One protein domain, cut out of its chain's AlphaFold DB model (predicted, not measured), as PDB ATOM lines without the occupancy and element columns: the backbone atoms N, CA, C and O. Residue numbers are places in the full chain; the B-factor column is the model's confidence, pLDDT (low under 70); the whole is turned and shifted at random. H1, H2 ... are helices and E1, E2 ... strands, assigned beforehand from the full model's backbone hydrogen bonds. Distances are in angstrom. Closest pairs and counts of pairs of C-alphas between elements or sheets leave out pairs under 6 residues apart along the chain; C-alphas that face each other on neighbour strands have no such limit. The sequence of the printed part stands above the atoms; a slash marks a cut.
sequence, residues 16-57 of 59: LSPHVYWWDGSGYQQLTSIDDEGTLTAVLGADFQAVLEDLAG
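Overview. This is residues 16 to 57 of the 59 residues of an uncharacterized protein of Nocardioides sp. J9 (UniProt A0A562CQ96). Two small strand hairpins, E1 with E2 and E3 with E4, follow each other with a bend between them, and one helix, H1, extends away from the E3-E4 hairpin; contacts between these three parts are few. The printed part has 42 residues, with E1, E2, E3, E4 and H1 in chain order, two antiparallel two-stranded sheets and a mixed class. It is loose, with a radius of gyration of the C-alphas of 11.6 A and spans of 35 by 23 by 15 A.

Arrangement. Look at E1, residues 21 to 23, and E2, residues 28 to 30: this hairpin is antiparallel at 151 degrees, with N 22 and O 29 2.8 A apart, within hydrogen-bond range. E2 runs on into E3, residues 32 to 34, at 47 degrees. E3 and E4, residues 40 to 42, form an antiparallel hairpin at 150 degrees; N 33 and O 41 are 2.9 A apart, within range. In H1, residues 46 to 56, every O i to N i+4 pair is within range. Its closest C-alphas to E1 are Phe 48 and Trp 22, 7.8 A apart; H1 is apart from E2 and E3.

Along the chain. Find C-alpha 21 at (108.045, 120.618, 124.463), where E1 begins its 6.8 A; E2 covers 6.6 A, E3 and E4 7.0 A each. H1 runs 15.2 A to C-alpha 56 at (113.476, 103.019, 116.025).

Size, cuts and confidence. The C-alphas farthest apart, of Asp 36 and Gly 57, are 35.9 A apart. The printed part has no cut, the four links are tight, and no printed residue is under 70 in pLDDT.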
ATOM      1  N   LEU A  16      98.823 118.126 114.873       78.50
ATOM      2  CA  LEU A  16      99.893 118.400 115.829       78.50
ATOM      3  C   LEU A  16      99.411 119.435 116.857       78.50
ATOM      4  O   LEU A  16      98.688 120.379 116.533       78.50
ATOM      5  N   SER A  17      99.816 119.262 118.114       84.38
ATOM      6  CA  SER A  17      99.585 120.287 119.133       84.38
ATOM      7  C   SER A  17     100.549 121.461 118.903       84.38
ATOM      8  O   SER A  17     101.723 121.210 118.654       84.38
ATOM      9  N   PRO A  18     100.124 122.733 119.015       86.00
ATOM     10  CA  PRO A  18     100.996 123.874 118.704       86.00
ATOM     11  C   PRO A  18     102.187 124.075 119.653       86.00
ATOM     12  O   PRO A  18     103.170 124.727 119.303       86.00
ATOM     13  N   HIS A  19     102.092 123.545 120.871       89.00
ATOM     14  CA  HIS A  19     103.003 123.839 121.979       89.00
ATOM     15  C   HIS A  19     103.533 122.549 122.607       89.00
ATOM     16  O   HIS A  19     103.264 122.252 123.772       89.00
ATOM     17  N   VAL A  20     104.255 121.758 121.814       90.75
ATOM     18  CA  VAL A  20     104.932 120.548 122.283       90.75
ATOM     19  C   VAL A  20     106.346 120.906 122.714       90.75
ATOM     20  O   VAL A  20     107.089 121.556 121.979       90.75
ATOM     21  N   TYR A  21     106.713 120.448 123.906       91.00
ATOM     22  CA  TYR A  21     108.045 120.618 124.463       91.00
ATOM     23  C   TYR A  21     108.581 119.276 124.943       91.00
ATOM     24  O   TYR A  21     107.833 118.448 125.464       91.00
ATOM     25  N   TRP A  22     109.884 119.097 124.799       92.50
ATOM     26  CA  TRP A  22     110.636 117.976 125.334       92.50
ATOM     27  C   TRP A  22     111.573 118.458 126.439       92.50
ATOM     28  O   TRP A  22     112.105 119.562 126.368       92.50
ATOM     29  N   TRP A  23     111.731 117.646 127.480       92.75
ATOM     30  CA  TRP A  23     112.674 117.879 128.568       92.75
ATOM     31  C   TRP A  23     113.785 116.838 128.487       92.75
ATOM     32  O   TRP A  23     113.511 115.640 128.594       92.75
ATOM     33  N   ASP A  24     115.022 117.297 128.341       89.00
ATOM     34  CA  ASP A  24     116.205 116.448 128.151       89.00
ATOM     35  C   ASP A  24     117.011 116.215 129.448       89.00
ATOM     36  O   ASP A  24     118.026 115.524 129.445       89.00
ATOM     37  N   GLY A  25     116.567 116.779 130.576       91.69
ATOM     38  CA  GLY A  25     117.303 116.760 131.847       91.69
ATOM     39  C   GLY A  25     118.042 118.060 132.165       91.69
ATOM     40  O   GLY A  25     118.367 118.295 133.329       91.69
ATOM     41  N   SER A  26     118.262 118.916 131.169       92.00
ATOM     42  CA  SER A  26     118.949 120.204 131.286       92.00
ATOM     43  C   SER A  26     118.031 121.398 131.011       92.00
ATOM     44  O   SER A  26     118.204 122.461 131.613       92.00
ATOM     45  N   GLY A  27     117.025 121.219 130.153       92.25
ATOM     46  CA  GLY A  27     116.130 122.284 129.727       92.25
ATOM     47  C   GLY A  27     114.901 121.786 128.968       92.25
ATOM     48  O   GLY A  27     114.756 120.605 128.660       92.25
ATOM     49  N   TYR A  28     113.997 122.725 128.680       91.81
ATOM     50  CA  TYR A  28     112.873 122.495 127.775       91.81
ATOM     51  C   TYR A  28     113.244 122.921 126.358       91.81
ATOM     52  O   TYR A  28     113.611 124.073 126.129       91.81
ATOM     53  N   GLN A  29     113.062 122.013 125.407       92.25
ATOM     54  CA  GLN A  29     113.177 122.270 123.981       92.25
ATOM     55  C   GLN A  29     111.792 122.259 123.336       92.25
ATOM     56  O   GLN A  29     111.031 121.308 123.502       92.25
ATOM     57  N   GLN A  30     111.461 123.300 122.577       92.38
ATOM     58  CA  GLN A  30     110.222 123.339 121.803       92.38
ATOM     59  C   GLN A  30     110.355 122.461 120.551       92.38
ATOM     60  O   GLN A  30     111.302 122.623 119.786       92.38
ATOM     61  N   LEU A  31     109.401 121.550 120.347       91.81
ATOM     62  CA  LEU A  31     109.374 120.617 119.213       91.81
ATOM     63  C   LEU A  31     108.422 121.047 118.094       91.81
ATOM     64  O   LEU A  31     108.373 120.417 117.040       91.81
ATOM     65  N   THR A  32     107.633 122.093 118.319       91.81
ATOM     66  CA  THR A  32     106.654 122.589 117.351       91.81
ATOM     67  C   THR A  32     106.786 124.087 117.167       91.81
ATOM     68  O   THR A  32     106.802 124.827 118.148       91.81
ATOM     69  N   SER A  33     106.831 124.547 115.921       90.44
ATOM     70  CA  SER A  33     106.876 125.970 115.583       90.44
ATOM     71  C   SER A  33     105.699 126.344 114.695       90.44
ATOM     72  O   SER A  33     105.250 125.538 113.882       90.44
ATOM     73  N   ILE A  34     105.217 127.571 114.854       90.50
ATOM     74  CA  ILE A  34     104.259 128.194 113.943       90.50
ATOM     75  C   ILE A  34     105.041 129.253 113.168       90.50
ATOM     76  O   ILE A  34     105.698 130.082 113.801       90.50
ATOM     77  N   ASP A  35     105.039 129.180 111.840       88.62
ATOM     78  CA  ASP A  35     105.649 130.212 110.993       88.62
ATOM     79  C   ASP A  35     104.762 131.464 110.871       88.62
ATOM     80  O   ASP A  35     103.665 131.534 111.437       88.62
ATOM     81  N   ASP A  36     105.250 132.476 110.153       90.06
ATOM     82  CA  ASP A  36     104.554 133.756 109.986       90.06
ATOM     83  C   ASP A  36     103.217 133.597 109.228       90.06
ATOM     84  O   ASP A  36     102.292 134.399 109.393       90.06
ATOM     85  N   GLU A  37     103.081 132.530 108.438       90.62
ATOM     86  CA  GLU A  37     101.877 132.144 107.705       90.62
ATOM     87  C   GLU A  37     100.889 131.306 108.540       90.62
ATOM     88  O   GLU A  37      99.778 131.018 108.081       90.62
ATOM     89  N   GLY A  38     101.246 130.940 109.774       87.62
ATOM     90  CA  GLY A  38     100.402 130.152 110.672       87.62
ATOM     91  C   GLY A  38     100.516 128.636 110.481       87.62
ATOM     92  O   GLY A  38      99.703 127.886 111.031       87.62
ATOM     93  N   THR A  39     101.500 128.162 109.720       89.25
ATOM     94  CA  THR A  39     101.743 126.740 109.474       89.25
ATOM     95  C   THR A  39     102.450 126.114 110.667       89.25
ATOM     96  O   THR A  39     103.544 126.513 111.060       89.25
ATOM     97  N   LEU A  40     101.826 125.082 111.231       87.81
ATOM     98  CA  LEU A  40     102.411 124.291 112.303       87.81
ATOM     99  C   LEU A  40     103.395 123.263 111.736       87.81
ATOM    100  O   LEU A  40     103.011 122.381 110.969       87.81
ATOM    101  N   THR A  41     104.649 123.346 112.166       88.69
ATOM    102  CA  THR A  41     105.728 122.440 111.766       88.69
ATOM    103  C   THR A  41     106.360 121.774 112.981       88.69
ATOM    104  O   THR A  41     106.427 122.354 114.067       88.69
ATOM    105  N   ALA A  42     106.814 120.532 112.808       86.56
ATOM    106  CA  ALA A  42     107.652 119.860 113.790       86.56
ATOM    107  C   ALA A  42     109.113 120.262 113.555       86.56
ATOM    108  O   ALA A  42     109.626 120.134 112.443       86.56
ATOM    109  N   VAL A  43     109.774 120.735 114.606       85.69
ATOM    110  CA  VAL A  43     111.187 121.110 114.597       85.69
ATOM    111  C   VAL A  43     111.893 120.190 115.580       85.69
ATOM    112  O   VAL A  43     111.758 120.335 116.791       85.69
ATOM    113  N   LEU A  44     112.613 119.202 115.056       83.00
ATOM    114  CA  LEU A  44     113.375 118.257 115.865       83.00
ATOM    115  C   LEU A  44     114.808 118.782 115.974       83.00
ATOM    116  O   LEU A  44     115.463 119.002 114.957       83.00
ATOM    117  N   GLY A  45     115.298 119.013 117.191       83.81
ATOM    118  CA  GLY A  45     116.735 119.203 117.383       83.81
ATOM    119  C   GLY A  45     117.480 117.876 117.383       83.81
ATOM    120  O   GLY A  45     116.874 116.816 117.532       83.81
ATOM    121  N   ALA A  46     118.805 117.961 117.258       87.69
ATOM    122  CA  ALA A  46     119.681 116.798 117.135       87.69
ATOM    123  C   ALA A  46     119.517 115.796 118.291       87.69
ATOM    124  O   ALA A  46     119.432 114.596 118.048       87.69
ATOM    125  N   ASP A  47     119.399 116.281 119.528       89.75
ATOM    126  CA  ASP A  47     119.316 115.408 120.702       89.75
ATOM    127  C   ASP A  47     118.005 114.610 120.734       89.75
ATOM    128  O   ASP A  47     118.007 113.410 121.003       89.75
ATOM    129  N   PHE A  48     116.878 115.244 120.392       90.25
ATOM    130  CA  PHE A  48     115.597 114.542 120.313       90.25
ATOM    131  C   PHE A  48     115.566 113.562 119.136       90.25
ATOM    132  O   PHE A  48     115.023 112.466 119.258       90.25
ATOM    133  N   GLN A  49     116.173 113.935 118.006       90.88
ATOM    134  CA  GLN A  49     116.300 113.051 116.851       90.88
ATOM    135  C   GLN A  49     117.088 111.780 117.202       90.88
ATOM    136  O   GLN A  49     116.619 110.691 116.889       90.88
ATOM    137  N   ALA A  50     118.206 111.899 117.923       91.44
ATOM    138  CA  ALA A  50     118.995 110.746 118.355       91.44
ATOM    139  C   ALA A  50     118.186 109.770 119.233       91.44
ATOM    140  O   ALA A  50     118.308 108.557 119.091       91.44
ATOM    141  N   VAL A  51     117.309 110.287 120.103       91.62
ATOM    142  CA  VAL A  51     116.401 109.450 120.912       91.62
ATOM    143  C   VAL A  51     115.392 108.702 120.036       91.62
ATOM    144  O   VAL A  51     115.083 107.542 120.306       91.62
ATOM    145  N   LEU A  52     114.862 109.348 118.994       91.00
ATOM    146  CA  LEU A  52     113.940 108.699 118.059       91.00
ATOM    147  C   LEU A  52     114.638 107.613 117.231       91.00
ATOM    148  O   LEU A  52     114.041 106.564 117.003       91.00
ATOM    149  N   GLU A  53     115.879 107.851 116.806       92.50
ATOM    150  CA  GLU A  53     116.697 106.889 116.058       92.50
ATOM    151  C   GLU A  53     117.036 105.651 116.909       92.50
ATOM    152  O   GLU A  53     116.845 104.523 116.448       92.50
ATOM    153  N   ASP A  54     117.422 105.847 118.177       93.56
ATOM    154  CA  ASP A  54     117.647 104.759 119.140       93.56
ATOM    155  C   ASP A  54     116.370 103.932 119.371       93.56
ATOM    156  O   ASP A  54     116.387 102.701 119.302       93.56
ATOM    157  N   LEU A  55     115.222 104.598 119.551       91.19
ATOM    158  CA  LEU A  55     113.931 103.928 119.733       91.19
ATOM    159  C   LEU A  55     113.481 103.154 118.484       91.19
ATOM    160  O   LEU A  55     112.834 102.111 118.607       91.19
ATOM    161  N   ALA A  56     113.792 103.669 117.293       89.81
ATOM    162  CA  ALA A  56     113.476 103.019 116.025       89.81
ATOM    163  C   ALA A  56     114.349 101.780 115.756       89.81
ATOM    164  O   ALA A  56     113.986 100.961 114.911       89.81
ATOM    165  N   GLY A  57     115.446 101.603 116.501       76.56
ATOM    166  CA  GLY A  57     116.359 100.471 116.357       76.56
ATOM    167  C   GLY A  57     117.306 100.586 115.160       76.56
ATOM    168  O   GLY A  57     117.858  99.569 114.746       76.56
TER     169      GLY A  57